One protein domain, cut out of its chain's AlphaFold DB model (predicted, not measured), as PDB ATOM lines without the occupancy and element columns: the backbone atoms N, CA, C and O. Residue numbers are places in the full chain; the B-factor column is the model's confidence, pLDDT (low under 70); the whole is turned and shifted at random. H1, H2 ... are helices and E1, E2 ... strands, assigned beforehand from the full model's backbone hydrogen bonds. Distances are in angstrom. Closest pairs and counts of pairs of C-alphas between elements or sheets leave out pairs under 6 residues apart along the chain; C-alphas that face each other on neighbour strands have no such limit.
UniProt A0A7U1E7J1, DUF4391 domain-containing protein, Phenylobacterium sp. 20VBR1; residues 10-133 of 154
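What this domain is: This is residues 10 to 133 of the 154 residues of the protein "DUF4391 domain-containing protein" of Phenylobacterium sp. 20VBR1 (UniProt A0A7U1E7J1). Picture one strongly twisted sheet of six strands curled round a helix, H4, with H1 and H2 packing on that helix. E5 and E6 make a long hairpin at one edge of the sheet, and the short H3 lies far from the other helices. The printed part has 124 residues with four named helices and six named strands, in the order E1 H1 H2 E2 H3 E3 H4 E4 E5 E6; the class is mixed, helices and strands. The sheet is mixed and runs E1, E2, E3, E4, E5, E6, with E3 and E4 parallel and the other neighbours antiparallel. The whole is compact, with a radius of gyration of the C-alphas of 14.8 A, rounded, and spans 40 by 34 by 26 A.

How they stand to each other: Start at E3, residues 66 to 73, and E4, residues 94 to 100: they are parallel, and N 97 and O 69 are 2.8 A apart, within hydrogen-bond range. With H4, residues 80 to 89, they form a strand-helix-strand unit, two parallel neighbours with a helix between, whose crossover is right-handed. H4 is on the sheet, which curls round it; these are two layers, a helix on one face of a sheet. On one side of E3 look for E2, residues 41 to 50, antiparallel, with N 45 and O 70 at 2.8 A. Beyond it is the edge strand E1, residues 13 to 17, antiparallel to E2, with N 46 and O 16 at 2.7 A. On the other side, E4, E5, residues 103 to 114, and E6, residues 117 to 128, form a meander, each strand the antiparallel neighbour of the one before; N 98 and O 105 are 2.8 A apart, N 124 and O 110 2.9 A. E4 and E5 are a hairpin, as are E5 and E6, and E6 bends by 73 degrees at residue 120. H1, residues 20 to 27, touches H4, about perpendicular at 76 degrees, with closest C-alphas His 26 and Ala 89, 4.7 A. H2, residues 31 to 40, touches H4 at Phe 37 and Ile 82, their closest C-alphas, 6.7 A. H3, residues 52 to 55, touches no helix and is not on the sheet. Every O i to N i+4 pair is within hydrogen-bond range in H1, H2 and H4; H3 is too short for one.

Where its parts are: Find C-alpha 13 at (307.744, 189.383, 271.314), where E1 begins. E5 is 34.3 A long, E6 26.9 A, E2 23.9 A and E3 21.6 A. E6 ends at C-alpha 128, (308.727, 211.900, 270.896).

The domain as a whole: The farthest C-alphas, Ala 31 and Ala 58, are 43.1 A apart. The printed part has no cut, and no link is long. Mean pLDDT of the printed part is 77.0; residues 52 to 64 and 110 to 125 are under 70.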
ATOM      1  N   ARG A  10     309.729 189.287 276.960       72.69
ATOM      2  CA  ARG A  10     309.920 188.348 275.840       72.69
ATOM      3  C   ARG A  10     308.637 187.605 275.455       72.69
ATOM      4  O   ARG A  10     308.510 187.196 274.308       72.69
ATOM      5  N   SER A  11     307.687 187.457 276.380       72.88
ATOM      6  CA  SER A  11     306.366 186.868 276.121       72.88
ATOM      7  C   SER A  11     305.518 187.689 275.143       72.88
ATOM      8  O   SER A  11     304.675 187.122 274.459       72.88
ATOM      9  N   ALA A  12     305.771 188.995 275.032       76.38
ATOM     10  CA  ALA A  12     305.112 189.894 274.090       76.38
ATOM     11  C   ALA A  12     305.834 189.988 272.731       76.38
ATOM     12  O   ALA A  12     305.422 190.760 271.864       76.38
ATOM     13  N   ALA A  13     306.944 189.269 272.529       81.62
ATOM     14  CA  ALA A  13     307.744 189.383 271.314       81.62
ATOM     15  C   ALA A  13     307.007 188.819 270.091       81.62
ATOM     16  O   ALA A  13     306.521 187.690 270.094       81.62
ATOM     17  N   PHE A  14     306.973 189.605 269.017       84.00
ATOM     18  CA  PHE A  14     306.377 189.222 267.739       84.00
ATOM     19  C   PHE A  14     307.416 189.123 266.621       84.00
ATOM     20  O   PHE A  14     307.409 188.156 265.861       84.00
ATOM     21  N   GLY A  15     308.318 190.106 266.532       85.12
ATOM     22  CA  GLY A  15     309.491 190.090 265.653       85.12
ATOM     23  C   GLY A  15     309.218 189.929 264.152       85.12
ATOM     24  O   GLY A  15     310.048 189.352 263.454       85.12
ATOM     25  N   ARG A  16     308.081 190.402 263.625       88.19
ATOM     26  CA  ARG A  16     307.749 190.267 262.193       88.19
ATOM     27  C   ARG A  16     308.032 191.545 261.421       88.19
ATOM     28  O   ARG A  16     307.645 192.623 261.848       88.19
ATOM     29  N   VAL A  17     308.625 191.437 260.237       89.94
ATOM     30  CA  VAL A  17     308.748 192.584 259.324       89.94
ATOM     31  C   VAL A  17     307.358 192.961 258.813       89.94
ATOM     32  O   VAL A  17     306.636 192.091 258.325       89.94
ATOM     33  N   LEU A  18     306.984 194.239 258.923       87.94
ATOM     34  CA  LEU A  18     305.749 194.766 258.345       87.94
ATOM     35  C   LEU A  18     306.059 195.285 256.932       87.94
ATOM     36  O   LEU A  18     306.730 196.310 256.793       87.94
ATOM     37  N   PRO A  19     305.599 194.607 255.865       88.62
ATOM     38  CA  PRO A  19     305.861 195.063 254.509       88.62
ATOM     39  C   PRO A  19     305.169 196.404 254.261       88.62
ATOM     40  O   PRO A  19     303.977 196.545 254.533       88.62
ATOM     41  N   LYS A  20     305.877 197.364 253.658       87.12
ATOM     42  CA  LYS A  20     305.323 198.692 253.326       87.12
ATOM     43  C   LYS A  20     304.040 198.604 252.484       87.12
ATOM     44  O   LYS A  20     303.117 199.384 252.685       87.12
ATOM     45  N   ASN A  21     303.935 197.584 251.627       85.81
ATOM     46  CA  ASN A  21     302.740 197.311 250.821       85.81
ATOM     47  C   ASN A  21     301.474 197.124 251.668       85.81
ATOM     48  O   ASN A  21     300.425 197.636 251.292       85.81
ATOM     49  N   LYS A  22     301.579 196.469 252.835       86.44
ATOM     50  CA  LYS A  22     300.443 196.289 253.750       86.44
ATOM     51  C   LYS A  22     299.948 197.627 254.283       86.44
ATOM     52  O   LYS A  22     298.748 197.862 254.335       86.44
ATOM     53  N   ILE A  23     300.865 198.533 254.610       85.56
ATOM     54  CA  ILE A  23     300.506 199.881 255.056       85.56
ATOM     55  C   ILE A  23     299.808 200.635 253.921       85.56
ATOM     56  O   ILE A  23     298.789 201.269 254.156       85.56
ATOM     57  N   TYR A  24     300.298 200.530 252.682       85.12
ATOM     58  CA  TYR A  24     299.696 201.230 251.542       85.12
ATOM     59  C   TYR A  24     298.261 200.791 251.241       85.12
ATOM     60  O   TYR A  24     297.435 201.647 250.921       85.12
ATOM     61  N   GLU A  25     297.986 199.487 251.346       83.69
ATOM     62  CA  GLU A  25     296.652 198.899 251.161       83.69
ATOM     63  C   GLU A  25     295.642 199.479 252.160       83.69
ATOM     64  O   GLU A  25     294.532 199.834 251.772       83.69
ATOM     65  N   HIS A  26     296.035 199.625 253.428       80.44
ATOM     66  CA  HIS A  26     295.129 200.073 254.488       80.44
ATOM     67  C   HIS A  26     295.100 201.597 254.689       80.44
ATOM     68  O   HIS A  26     294.061 202.149 255.040       80.44
ATOM     69  N   ALA A  27     296.211 202.298 254.452       75.94
ATOM     70  CA  ALA A  27     296.321 203.743 254.665       75.94
ATOM     71  C   ALA A  27     295.793 204.586 253.490       75.94
ATOM     72  O   ALA A  27     295.743 205.812 253.601       75.94
ATOM     73  N   GLY A  28     295.451 203.958 252.358       72.38
ATOM     74  CA  GLY A  28     295.076 204.665 251.129       72.38
ATOM     75  C   GLY A  28     296.238 205.491 250.573       72.38
ATOM     76  O   GLY A  28     296.087 206.679 250.293       72.38
ATOM     77  N   ALA A  29     297.431 204.892 250.481       76.00
ATOM     78  CA  ALA A  29     298.649 205.661 250.242       76.00
ATOM     79  C   ALA A  29     298.699 206.325 248.857       76.00
ATOM     80  O   ALA A  29     298.728 205.651 247.821       76.00
ATOM     81  N   SER A  30     298.796 207.657 248.858       83.31
ATOM     82  CA  SER A  30     299.060 208.467 247.668       83.31
ATOM     83  C   SER A  30     300.482 208.234 247.140       83.31
ATOM     84  O   SER A  30     301.352 207.711 247.843       83.31
ATOM     85  N   ALA A  31     300.751 208.643 245.895       86.38
ATOM     86  CA  ALA A  31     302.097 208.570 245.322       86.38
ATOM     87  C   ALA A  31     303.136 209.323 246.179       86.38
ATOM     88  O   ALA A  31     304.242 208.822 246.374       86.38
ATOM     89  N   GLY A  32     302.752 210.468 246.760       88.00
ATOM     90  CA  GLY A  32     303.598 211.232 247.681       88.00
ATOM     91  C   GLY A  32     303.943 210.450 248.948       88.00
ATOM     92  O   GLY A  32     305.116 210.334 249.293       88.00
ATOM     93  N   LEU A  33     302.953 209.814 249.587       87.69
ATOM     94  CA  LEU A  33     303.195 209.004 250.782       87.69
ATOM     95  C   LEU A  33     304.109 207.810 250.482       87.69
ATOM     96  O   LEU A  33     305.061 207.556 251.215       87.69
ATOM     97  N   LYS A  34     303.874 207.100 249.372       88.62
ATOM     98  CA  LYS A  34     304.756 206.001 248.940       88.62
ATOM     99  C   LYS A  34     306.194 206.484 248.756       88.62
ATOM    100  O   LYS A  34     307.121 205.804 249.191       88.62
ATOM    101  N   GLN A  35     306.379 207.666 248.166       90.12
ATOM    102  CA  GLN A  35     307.701 208.258 247.995       90.12
ATOM    103  C   GLN A  35     308.366 208.572 249.342       90.12
ATOM    104  O   GLN A  35     309.543 208.260 249.507       90.12
ATOM    105  N   LEU A  36     307.628 209.104 250.323       90.31
ATOM    106  CA  LEU A  36     308.148 209.334 251.678       90.31
ATOM    107  C   LEU A  36     308.661 208.034 252.312       90.31
ATOM    108  O   LEU A  36     309.788 207.991 252.802       90.31
ATOM    109  N   PHE A  37     307.893 206.946 252.227       89.69
ATOM    110  CA  PHE A  37     308.315 205.635 252.731       89.69
ATOM    111  C   PHE A  37     309.540 205.065 252.001       89.69
ATOM    112  O   PHE A  37     310.317 204.322 252.598       89.69
ATOM    113  N   VAL A  38     309.720 205.353 250.713       90.00
ATOM    114  CA  VAL A  38     310.903 204.907 249.960       90.00
ATOM    115  C   VAL A  38     312.129 205.741 250.332       90.00
ATOM    116  O   VAL A  38     313.201 205.182 250.554       90.00
ATOM    117  N   THR A  39     311.972 207.060 250.444       91.19
ATOM    118  CA  THR A  39     313.074 207.991 250.706       91.19
ATOM    119  C   THR A  39     313.528 207.963 252.167       91.19
ATOM    120  O   THR A  39     314.726 208.016 252.436       91.19
ATOM    121  N   GLN A  40     312.593 207.889 253.117       91.31
ATOM    122  CA  GLN A  40     312.880 208.101 254.540       91.31
ATOM    123  C   GLN A  40     312.873 206.820 255.371       91.31
ATOM    124  O   GLN A  40     313.548 206.772 256.395       91.31
ATOM    125  N   VAL A  41     312.151 205.778 254.953       92.31
ATOM    126  CA  VAL A  41     312.066 204.523 255.712       92.31
ATOM    127  C   VAL A  41     312.944 203.472 255.059       92.31
ATOM    128  O   VAL A  41     312.844 203.198 253.863       92.31
ATOM    129  N   ASP A  42     313.787 202.828 255.845       92.19
ATOM    130  CA  ASP A  42     314.508 201.639 255.422       92.19
ATOM    131  C   ASP A  42     313.626 200.406 255.627       92.19
ATOM    132  O   ASP A  42     313.081 199.855 254.663       92.19
ATOM    133  N   GLN A  43     313.345 200.083 256.888       91.81
ATOM    134  CA  GLN A  43     312.612 198.890 257.297       91.81
ATOM    135  C   GLN A  43     311.622 199.203 258.423       91.81
ATOM    136  O   GLN A  43     311.826 200.122 259.212       91.81
ATOM    137  N   ILE A  44     310.538 198.428 258.485       92.31
ATOM    138  CA  ILE A  44     309.545 198.483 259.560       92.31
ATOM    139  C   ILE A  44     309.419 197.081 260.140       92.31
ATOM    140  O   ILE A  44     309.136 196.121 259.419       92.31
ATOM    141  N   VAL A  45     309.626 196.955 261.444       92.25
ATOM    142  CA  VAL A  45     309.579 195.687 262.166       92.25
ATOM    143  C   VAL A  45     308.581 195.796 263.304       92.25
ATOM    144  O   VAL A  45     308.705 196.617 264.203       92.25
ATOM    145  N   TRP A  46     307.596 194.916 263.295       92.19
ATOM    146  CA  TRP A  46     306.689 194.701 264.403       92.19
ATOM    147  C   TRP A  46     307.398 193.894 265.486       92.19
ATOM    148  O   TRP A  46     307.542 192.675 265.384       92.19
ATOM    149  N   ARG A  47     307.879 194.586 266.515       88.44
ATOM    150  CA  ARG A  47     308.730 194.000 267.547       88.44
ATOM    151  C   ARG A  47     307.928 193.293 268.621       88.44
ATOM    152  O   ARG A  47     308.205 192.123 268.879       88.44
ATOM    153  N   PHE A  48     306.936 193.968 269.198       86.19
ATOM    154  CA  PHE A  48     306.179 193.456 270.342       86.19
ATOM    155  C   PHE A  48     304.681 193.744 270.224       86.19
ATOM    156  O   PHE A  48     304.283 194.739 269.614       86.19
ATOM    157  N   LYS A  49     303.877 192.877 270.841       86.31
ATOM    158  CA  LYS A  49     302.448 193.068 271.092       86.31
ATOM    159  C   LYS A  49     302.198 193.009 272.590       86.31
ATOM    160  O   LYS A  49     302.280 191.947 273.200       86.31
ATOM    161  N   LEU A  50     301.935 194.156 273.184       76.88
ATOM    162  CA  LEU A  50     301.689 194.306 274.607       76.88
ATOM    163  C   LEU A  50     300.196 194.136 274.865       76.88
ATOM    164  O   LEU A  50     299.425 195.096 274.857       76.88
ATOM    165  N   ALA A  51     299.787 192.891 275.077       73.62
ATOM    166  CA  ALA A  51     298.456 192.599 275.586       73.62
ATOM    167  C   ALA A  51     298.368 192.992 277.075       73.62
ATOM    168  O   ALA A  51     299.382 192.881 277.775       73.62
ATOM    169  N   PRO A  52     297.187 193.377 277.597       66.12
ATOM    170  CA  PRO A  52     296.996 193.690 279.019       66.12
ATOM    171  C   PRO A  52     297.533 192.592 279.951       66.12
ATOM    172  O   PRO A  52     298.184 192.877 280.953       66.12
ATOM    173  N   GLU A  53     297.355 191.333 279.547       63.75
ATOM    174  CA  GLU A  53     297.849 190.139 280.242       63.75
ATOM    175  C   GLU A  53     299.386 190.080 280.342       63.75
ATOM    176  O   GLU A  53     299.927 189.482 281.267       63.75
ATOM    177  N   THR A  54     300.104 190.701 279.399       61.19
ATOM    178  CA  THR A  54     301.576 190.634 279.302       61.19
ATOM    179  C   THR A  54     302.299 191.764 280.021       61.19
ATOM    180  O   THR A  54     303.430 191.563 280.458       61.19
ATOM    181  N   ILE A  55     301.678 192.941 280.146       61.84
ATOM    182  CA  ILE A  55     302.328 194.122 280.733       61.84
ATOM    183  C   ILE A  55     302.019 194.325 282.213       61.84
ATOM    184  O   ILE A  55     302.594 195.227 282.811       61.84
ATOM    185  N   ASN A  56     301.149 193.494 282.803       52.62
ATOM    186  CA  ASN A  56     300.683 193.613 284.192       52.62
ATOM    187  C   ASN A  56     300.347 195.067 284.579       52.62
ATOM    188  O   ASN A  56     300.520 195.483 285.722       52.62
ATOM    189  N   LEU A  57     299.915 195.850 283.584       53.00
ATOM    190  CA  LEU A  57     299.499 197.224 283.761       53.00
ATOM    191  C   LEU A  57     298.203 197.109 284.544       53.00
ATOM    192  O   LEU A  57     297.248 196.525 284.027       53.00
ATOM    193  N   ALA A  58     298.222 197.553 285.806       42.91
ATOM    194  CA  ALA A  58     297.079 197.468 286.706       42.91
ATOM    195  C   ALA A  58     295.817 197.791 285.912       42.91
ATOM    196  O   ALA A  58     295.768 198.854 285.293       42.91
ATOM    197  N   ALA A  59     294.904 196.814 285.862       40.62
ATOM    198  CA  ALA A  59     293.763 196.681 284.964       40.62
ATOM    199  C   ALA A  59     292.821 197.898 284.983       40.62
ATOM    200  O   ALA A  59     291.659 197.824 285.374       40.62
ATOM    201  N   THR A  60     293.316 199.042 284.535       45.06
ATOM    202  CA  THR A  60     292.526 200.162 284.083       45.06
ATOM    203  C   THR A  60     291.950 199.661 282.777       45.06
ATOM    204  O   THR A  60     292.643 199.539 281.768       45.06
ATOM    205  N   ALA A  61     290.682 199.257 282.846       45.03
ATOM    206  CA  ALA A  61     289.874 198.601 281.819       45.03
ATOM    207  C   ALA A  61     289.718 199.400 280.501       45.03
ATOM    208  O   ALA A  61     288.779 199.190 279.739       45.03
ATOM    209  N   SER A  62     290.617 200.344 280.238       50.97
ATOM    210  CA  SER A  62     290.578 201.341 279.178       50.97
ATOM    211  C   SER A  62     291.733 201.199 278.181       50.97
ATOM    212  O   SER A  62     291.666 201.802 277.112       50.97
ATOM    213  N   VAL A  63     292.784 200.422 278.486       54.66
ATOM    214  CA  VAL A  63     293.927 200.236 277.573       54.66
ATOM    215  C   VAL A  63     293.761 198.946 276.768       54.66
ATOM    216  O   VAL A  63     293.843 197.840 277.296       54.66
ATOM    217  N   SER A  64     293.518 199.105 275.467       58.75
ATOM    218  CA  SER A  64     293.554 198.028 274.472       58.75
ATOM    219  C   SER A  64     295.004 197.675 274.107       58.75
ATOM    220  O   SER A  64     295.903 198.494 274.281       58.75
ATOM    221  N   GLU A  65     295.234 196.444 273.633       74.56
ATOM    222  CA  GLU A  65     296.547 195.903 273.229       74.56
ATOM    223  C   GLU A  65     297.433 196.937 272.501       74.56
ATOM    224  O   GLU A  65     297.032 197.474 271.469       74.56
ATOM    225  N   ILE A  66     298.642 197.197 273.017       79.19
ATOM    226  CA  ILE A  66     299.579 198.188 272.461       79.19
ATOM    227  C   ILE A  66     300.595 197.490 271.554       79.19
ATOM    228  O   ILE A  66     301.195 196.487 271.927       79.19
ATOM    229  N   GLN A  67     300.850 198.043 270.373       86.00
ATOM    230  CA  GLN A  67     301.812 197.490 269.421       86.00
ATOM    231  C   GLN A  67     303.109 198.298 269.403       86.00
ATOM    232  O   GLN A  67     303.075 199.522 269.302       86.00
ATOM    233  N   ILE A  68     304.256 197.619 269.441       87.31
ATOM    234  CA  ILE A  68     305.572 198.260 269.329       87.31
ATOM    235  C   ILE A  68     306.142 198.003 267.936       87.31
ATOM    236  O   ILE A  68     306.426 196.855 267.570       87.31
ATOM    237  N   PHE A  69     306.337 199.077 267.175       90.75
ATOM    238  CA  PHE A  69     306.927 199.047 265.842       90.75
ATOM    239  C   PHE A  69     308.269 199.756 265.830       90.75
ATOM    240  O   PHE A  69     308.350 200.944 266.107       90.75
ATOM    241  N   GLU A  70     309.312 199.039 265.443       91.25
ATOM    242  CA  GLU A  70     310.617 199.618 265.169       91.25
ATOM    243  C   GLU A  70     310.672 200.062 263.706       91.25
ATOM    244  O   GLU A  70     310.374 199.282 262.798       91.25
ATOM    245  N   ILE A  71     311.025 201.322 263.473       92.06
ATOM    246  CA  ILE A  71     311.173 201.904 262.144       92.06
ATOM    247  C   ILE A  71     312.616 202.357 261.990       92.06
ATOM    248  O   ILE A  71     313.043 203.342 262.592       92.06
ATOM    249  N   SER A  72     313.342 201.667 261.120       92.50
ATOM    250  CA  SER A  72     314.667 202.084 260.692       92.50
ATOM    251  C   SER A  72     314.517 203.197 259.670       92.50
ATOM    252  O   SER A  72     313.943 203.004 258.595       92.50
ATOM    253  N   LEU A  73     315.007 204.377 260.014       92.81
ATOM    254  CA  LEU A  73     314.950 205.564 259.187       92.81
ATOM    255  C   LEU A  73     316.272 205.779 258.461       92.81
ATOM    256  O   LEU A  73     317.361 205.566 258.991       92.81
ATOM    257  N   ARG A  74     316.156 206.276 257.235       91.75
ATOM    258  CA  ARG A  74     317.267 206.772 256.418       91.75
ATOM    259  C   ARG A  74     317.605 208.219 256.780       91.75
ATOM    260  O   ARG A  74     318.752 208.638 256.648       91.75
ATOM    261  N   THR A  75     316.619 208.969 257.274       87.25
ATOM    262  CA  THR A  75     316.733 210.379 257.671       87.25
ATOM    263  C   THR A  75     316.476 210.551 259.171       87.25
ATOM    264  O   THR A  75     315.723 209.796 259.776       87.25
ATOM    265  N   GLY A  76     317.081 211.568 259.792       81.38
ATOM    266  CA  GLY A  76     316.885 211.860 261.224       81.38
ATOM    267  C   GLY A  76     315.567 212.567 261.555       81.38
ATOM    268  O   GLY A  76     315.261 212.804 262.721       81.38
ATOM    269  N   SER A  77     314.792 212.915 260.532       81.00
ATOM    270  CA  SER A  77     313.516 213.618 260.631       81.00
ATOM    271  C   SER A  77     312.490 212.879 259.768       81.00
ATOM    272  O   SER A  77     312.388 213.173 258.572       81.00
ATOM    273  N   PRO A  78     311.796 211.870 260.321       84.38
ATOM    274  CA  PRO A  78     310.699 211.232 259.619       84.38
ATOM    275  C   PRO A  78     309.523 212.194 259.515       84.38
ATOM    276  O   PRO A  78     309.221 212.924 260.461       84.38
ATOM    277  N   ASP A  79     308.846 212.147 258.380       87.19
ATOM    278  CA  ASP A  79     307.575 212.826 258.189       87.19
ATOM    279  C   ASP A  79     306.481 212.192 259.069       87.19
ATOM    280  O   ASP A  79     306.377 210.963 259.159       87.19
ATOM    281  N   GLU A  80     305.648 213.013 259.710       84.31
ATOM    282  CA  GLU A  80     304.522 212.527 260.513       84.31
ATOM    283  C   GLU A  80     303.523 211.719 259.684       84.31
ATOM    284  O   GLU A  80     302.877 210.813 260.218       84.31
ATOM    285  N   ASP A  81     303.408 211.992 258.381       86.12
ATOM    286  CA  ASP A  81     302.519 211.250 257.493       86.12
ATOM    287  C   ASP A  81     302.877 209.757 257.431       86.12
ATOM    288  O   ASP A  81     301.988 208.915 257.275       86.12
ATOM    289  N   ILE A  82     304.151 209.399 257.634       88.00
ATOM    290  CA  ILE A  82     304.596 208.001 257.743       88.00
ATOM    291  C   ILE A  82     303.979 207.348 258.984       88.00
ATOM    292  O   ILE A  82     303.430 206.247 258.894       88.00
ATOM    293  N   LEU A  83     304.031 208.030 260.132       87.56
ATOM    294  CA  LEU A  83     303.472 207.532 261.393       87.56
ATOM    295  C   LEU A  83     301.950 207.414 261.295       87.56
ATOM    296  O   LEU A  83     301.389 206.361 261.596       87.56
ATOM    297  N   ARG A  84     301.290 208.449 260.760       84.75
ATOM    298  CA  ARG A  84     299.837 208.471 260.536       84.75
ATOM    299  C   ARG A  84     299.381 207.367 259.592       84.75
ATOM    300  O   ARG A  84     298.312 206.802 259.792       84.75
ATOM    301  N   ALA A  85     300.163 207.047 258.566       87.06
ATOM    302  CA  ALA A  85     299.837 205.962 257.651       87.06
ATOM    303  C   ALA A  85     299.856 204.596 258.346       87.06
ATOM    304  O   ALA A  85     298.943 203.798 258.145       87.06
ATOM    305  N   ILE A  86     300.861 204.336 259.186       87.00
ATOM    306  CA  ILE A  86     300.929 203.089 259.959       87.00
ATOM    307  C   ILE A  86     299.786 203.038 260.975       87.00
ATOM    308  O   ILE A  86     299.129 202.009 261.106       87.00
ATOM    309  N   ASP A  87     299.501 204.163 261.628       83.75
ATOM    310  CA  ASP A  87     298.423 204.271 262.609       83.75
ATOM    311  C   ASP A  87     297.029 204.065 261.993       83.75
ATOM    312  O   ASP A  87     296.163 203.438 262.595       83.75
ATOM    313  N   ARG A  88     296.816 204.508 260.747       81.56
ATOM    314  CA  ARG A  88     295.597 204.205 259.976       81.56
ATOM    315  C   ARG A  88     295.500 202.741 259.571       81.56
ATOM    316  O   ARG A  88     294.399 202.210 259.468       81.56
ATOM    317  N   ALA A  89     296.636 202.101 259.307       83.50
ATOM    318  CA  ALA A  89     296.663 200.709 258.890       83.50
ATOM    319  C   ALA A  89     296.331 199.734 260.030       83.50
ATOM    320  O   ALA A  89     295.960 198.591 259.764       83.50
ATOM    321  N   ILE A  90     296.479 200.165 261.286       80.62
ATOM    322  CA  ILE A  90     296.386 199.301 262.460       80.62
ATOM    323  C   ILE A  90     295.432 199.937 263.483       80.62
ATOM    324  O   ILE A  90     295.768 200.952 264.091       80.62
ATOM    325  N   PRO A  91     294.263 199.329 263.749       75.31
ATOM    326  CA  PRO A  91     293.248 199.884 264.645       75.31
ATOM    327  C   PRO A  91     293.575 199.658 266.136       75.31
ATOM    328  O   PRO A  91     292.698 199.316 266.921       75.31
ATOM    329  N   PHE A  92     294.836 199.829 266.535       76.44
ATOM    330  CA  PHE A  92     295.318 199.666 267.912       76.44
ATOM    331  C   PHE A  92     296.230 200.838 268.307       76.44
ATOM    332  O   PHE A  92     296.708 201.559 267.428       76.44
ATOM    333  N   PRO A  93     296.465 201.089 269.604       76.50
ATOM    334  CA  PRO A  93     297.519 201.995 270.051       76.50
ATOM    335  C   PRO A  93     298.903 201.503 269.604       76.50
ATOM    336  O   PRO A  93     299.226 200.322 269.750       76.50
ATOM    337  N   ILE A  94     299.726 202.404 269.068       83.38
ATOM    338  CA  ILE A  94     301.057 202.077 268.546       83.38
ATOM    339  C   ILE A  94     302.112 202.974 269.188       83.38
ATOM    340  O   ILE A  94     301.936 204.189 269.286       83.38
ATOM    341  N   ILE A  95     303.232 202.367 269.567       85.44
ATOM    342  CA  ILE A  95     304.471 203.059 269.910       85.44
ATOM    343  C   ILE A  95     305.486 202.778 268.802       85.44
ATOM    344  O   ILE A  95     305.755 201.625 268.454       85.44
ATOM    345  N   PHE A  96     306.053 203.845 268.255       88.56
ATOM    346  CA  PHE A  96     307.062 203.822 267.208       88.56
ATOM    347  C   PHE A  96     308.455 203.993 267.811       88.56
ATOM    348  O   PHE A  96     308.793 205.053 268.326       88.56
ATOM    349  N   GLU A  97     309.297 202.974 267.720       90.12
ATOM    350  CA  GLU A  97     310.722 203.086 268.010       90.12
ATOM    351  C   GLU A  97     311.454 203.472 266.725       90.12
ATOM    352  O   GLU A  97     311.677 202.651 265.842       90.12
ATOM    353  N   LEU A  98     311.813 204.742 266.593       91.00
ATOM    354  CA  LEU A  98     312.520 205.249 265.426       91.00
ATOM    355  C   LEU A  98     314.020 205.071 265.626       91.00
ATOM    356  O   LEU A  98     314.558 205.573 266.613       91.00
ATOM    357  N   THR A  99     314.702 204.411 264.692       91.00
ATOM    358  CA  THR A  99     316.161 204.254 264.709       91.00
ATOM    359  C   THR A  99     316.798 204.979 263.528       91.00
ATOM    360  O   THR A  99     316.327 204.891 262.400       91.00
ATOM    361  N   TRP A 100     317.858 205.742 263.780       92.06
ATOM    362  CA  TRP A 100     318.602 206.470 262.755       92.06
ATOM    363  C   TRP A 100     320.058 206.662 263.180       92.06
ATOM    364  O   TRP A 100     320.326 207.197 264.254       92.06
ATOM    365  N   SER A 101     321.007 206.273 262.324       88.06
ATOM    366  CA  SER A 101     322.452 206.488 262.538       88.06
ATOM    367  C   SER A 101     322.959 206.051 263.928       88.06
ATOM    368  O   SER A 101     323.676 206.796 264.595       88.06
ATOM    369  N   GLY A 102     322.547 204.865 264.399       85.12
ATOM    370  CA  GLY A 102     322.924 204.326 265.717       85.12
ATOM    371  C   GLY A 102     322.276 205.039 266.910       85.12
ATOM    372  O   GLY A 102     322.678 204.840 268.061       85.12
ATOM    373  N   LYS A 103     321.284 205.894 266.650       87.31
ATOM    374  CA  LYS A 103     320.427 206.521 267.652       87.31
ATOM    375  C   LYS A 103     319.026 205.943 267.563       87.31
ATOM    376  O   LYS A 103     318.577 205.540 266.494       87.31
ATOM    377  N   ARG A 104     318.313 205.960 268.680       87.31
ATOM    378  CA  ARG A 104     316.914 205.561 268.790       87.31
ATOM    379  C   ARG A 104     316.109 206.620 269.535       87.31
ATOM    380  O   ARG A 104     316.641 207.281 270.423       87.31
ATOM    381  N   ARG A 105     314.831 206.755 269.214       86.25
ATOM    382  CA  ARG A 105     313.852 207.503 270.015       86.25
ATOM    383  C   ARG A 105     312.513 206.785 269.993       86.25
ATOM    384  O   ARG A 105     312.208 206.097 269.021       86.25
ATOM    385  N   ALA A 106     311.721 206.948 271.041       83.12
ATOM    386  CA  ALA A 106     310.348 206.473 271.058       83.12
ATOM    387  C   ALA A 106     309.411 207.620 270.676       83.12
ATOM    388  O   ALA A 106     309.549 208.730 271.183       83.12
ATOM    389  N   THR A 107     308.460 207.348 269.792       84.06
ATOM    390  CA  THR A 107     307.399 208.263 269.387       84.06
ATOM    391  C   THR A 107     306.062 207.563 269.570       84.06
ATOM    392  O   THR A 107     305.848 206.482 269.033       84.06
ATOM    393  N   ALA A 108     305.141 208.163 270.310       79.31
ATOM    394  CA  ALA A 108     303.804 207.623 270.518       79.31
ATOM    395  C   ALA A 108     302.769 208.737 270.373       79.31
ATOM    396  O   ALA A 108     303.017 209.878 270.758       79.31
ATOM    397  N   ALA A 109     301.601 208.401 269.836       71.00
ATOM    398  CA  ALA A 109     300.450 209.293 269.865       71.00
ATOM    399  C   ALA A 109     299.468 208.815 270.931       71.00
ATOM    400  O   ALA A 109     299.102 207.637 270.978       71.00
ATOM    401  N   PHE A 110     299.018 209.733 271.782       60.78
ATOM    402  CA  PHE A 110     297.995 209.408 272.764       60.78
ATOM    403  C   PHE A 110     296.622 209.410 272.082       60.78
ATOM    404  O   PHE A 110     296.114 210.460 271.683       60.78
ATOM    405  N   LYS A 111     296.017 208.228 271.919       59.12
ATOM    406  CA  LYS A 111     294.642 208.098 271.419       59.12
ATOM    407  C   LYS A 111     293.682 208.306 272.589       59.12
ATOM    408  O   LYS A 111     293.454 207.382 273.366       59.12
ATOM    409  N   ARG A 112     293.140 209.518 272.739       51.34
ATOM    410  CA  ARG A 112     292.052 209.775 273.698       51.34
ATOM    411  C   ARG A 112     290.718 209.423 273.042       51.34
ATOM    412  O   ARG A 112     290.528 209.776 271.875       51.34
ATOM    413  N   PRO A 113     289.778 208.767 273.744       45.66
ATOM    414  CA  PRO A 113     288.386 208.819 273.314       45.66
ATOM    415  C   PRO A 113     287.974 210.296 273.241       45.66
ATOM    416  O   PRO A 113     288.311 211.076 274.133       45.66
ATOM    417  N   SER A 114     287.322 210.701 272.152       41.91
ATOM    418  CA  SER A 114     286.839 212.073 272.002       41.91
ATOM    419  C   SER A 114     285.892 212.399 273.153       41.91
ATOM    420  O   SER A 114     284.923 211.670 273.367       41.91
ATOM    421  N   GLU A 115     286.115 213.512 273.857       45.31
ATOM    422  CA  GLU A 115     285.179 213.999 274.884       45.31
ATOM    423  C   GLU A 115     283.783 214.286 274.300       45.31
ATOM    424  O   GLU A 115     282.787 214.247 275.017       45.31
ATOM    425  N   ALA A 116     283.699 214.525 272.986       45.06
ATOM    426  CA  ALA A 116     282.451 214.807 272.283       45.06
ATOM    427  C   ALA A 116     281.722 213.554 271.761       45.06
ATOM    428  O   ALA A 116     280.531 213.624 271.467       45.06
ATOM    429  N   ASP A 117     282.421 212.430 271.581       43.16
ATOM    430  CA  ASP A 117     281.868 211.220 270.959       43.16
ATOM    431  C   ASP A 117     282.741 210.010 271.325       43.16
ATOM    432  O   ASP A 117     283.788 209.769 270.722       43.16
ATOM    433  N   THR A 118     282.316 209.233 272.321       42.97
ATOM    434  CA  THR A 118     283.067 208.082 272.853       42.97
ATOM    435  C   THR A 118     283.283 206.957 271.835       42.97
ATOM    436  O   THR A 118     284.077 206.052 272.088       42.97
ATOM    437  N   SER A 119     282.635 207.023 270.665       44.28
ATOM    438  CA  SER A 119     282.848 206.098 269.542       44.28
ATOM    439  C   SER A 119     283.979 206.535 268.598       44.28
ATOM    440  O   SER A 119     284.301 205.815 267.652       44.28
ATOM    441  N   LYS A 120     284.591 207.709 268.822       40.44
ATOM    442  CA  LYS A 120     285.665 208.269 267.990       40.44
ATOM    443  C   LYS A 120     286.948 208.437 268.792       40.44
ATOM    444  O   LYS A 120     286.985 209.125 269.807       40.44
ATOM    445  N   TRP A 121     288.026 207.847 268.293       49.03
ATOM    446  CA  TRP A 121     289.367 208.011 268.845       49.03
ATOM    447  C   TRP A 121     290.011 209.262 268.245       49.03
ATOM    448  O   TRP A 121     290.168 209.352 267.027       49.03
ATOM    449  N   VAL A 122     290.385 210.228 269.085       50.88
ATOM    450  CA  VAL A 122     291.178 211.393 268.676       50.88
ATOM    451  C   VAL A 122     292.643 211.037 268.868       50.88
ATOM    452  O   VAL A 122     293.107 210.823 269.991       50.88
ATOM    453  N   ILE A 123     293.373 210.946 267.759       56.12
ATOM    454  CA  ILE A 123     294.834 210.865 267.781       56.12
ATOM    455  C   ILE A 123     295.324 212.251 268.222       56.12
ATOM    456  O   ILE A 123     295.146 213.222 267.486       56.12
ATOM    457  N   SER A 124     295.864 212.357 269.439       57.16
ATOM    458  CA  SER A 124     296.511 213.588 269.925       57.16
ATOM    459  C   SER A 124     297.845 213.819 269.192       57.16
ATOM    460  O   SER A 124     298.251 213.003 268.364       57.16
ATOM    461  N   GLU A 125     298.553 214.906 269.504       64.06
ATOM    462  CA  GLU A 125     299.912 215.143 268.995       64.06
ATOM    463  C   GLU A 125     300.852 213.949 269.250       64.06
ATOM    464  O   GLU A 125     300.721 213.215 270.237       64.06
ATOM    465  N   TYR A 126     301.796 213.740 268.328       74.56
ATOM    466  CA  TYR A 126     302.839 212.730 268.475       74.56
ATOM    467  C   TYR A 126     303.896 213.235 269.454       74.56
ATOM    468  O   TYR A 126     304.622 214.186 269.174       74.56
ATOM    469  N   PHE A 127     304.034 212.554 270.584       72.75
ATOM    470  CA  PHE A 127     305.084 212.836 271.552       72.75
ATOM    471  C   PHE A 127     306.291 211.967 271.242       72.75
ATOM    472  O   PHE A 127     306.166 210.752 271.096       72.75
ATOM    473  N   SER A 128     307.460 212.593 271.128       78.38
ATOM    474  CA  SER A 128     308.727 211.900 270.896       78.38
ATOM    475  C   SER A 128     309.676 212.137 272.059       78.38
ATOM    476  O   SER A 128     309.775 213.254 272.559       78.38
ATOM    477  N   THR A 129     310.404 211.102 272.462       79.38
ATOM    478  CA  THR A 129     311.548 211.248 273.360       79.38
ATOM    479  C   THR A 129     312.725 211.864 272.610       79.38
ATOM    480  O   THR A 129     312.788 211.831 271.374       79.38
ATOM    481  N   ASP A 130     313.715 212.341 273.357       80.19
ATOM    482  CA  ASP A 130     315.007 212.690 272.780       80.19
ATOM    483  C   ASP A 130     315.673 211.475 272.120       80.19
ATOM    484  O   ASP A 130     315.430 210.313 272.474       80.19
ATOM    485  N   TRP A 131     316.535 211.755 271.142       82.44
ATOM    486  CA  TRP A 131     317.389 210.746 270.528       82.44
ATOM    487  C   TRP A 131     318.424 210.250 271.540       82.44
ATOM    488  O   TRP A 131     319.308 210.999 271.953       82.44
ATOM    489  N   THR A 132     318.361 208.968 271.878       82.06
ATOM    490  CA  THR A 132     319.349 208.276 272.710       82.06
ATOM    491  C   THR A 132     320.179 207.297 271.876       82.06
ATOM    492  O   THR A 132     319.855 207.022 270.722       82.06
ATOM    493  N   SER A 133     321.279 206.782 272.420       83.25
ATOM    494  CA  SER A 133     322.072 205.742 271.751       83.25
ATOM    495  C   SER A 133     321.261 204.453 271.615       83.25
ATOM    496  O   SER A 133     320.522 204.086 272.528       83.25
TER     497      SER A 133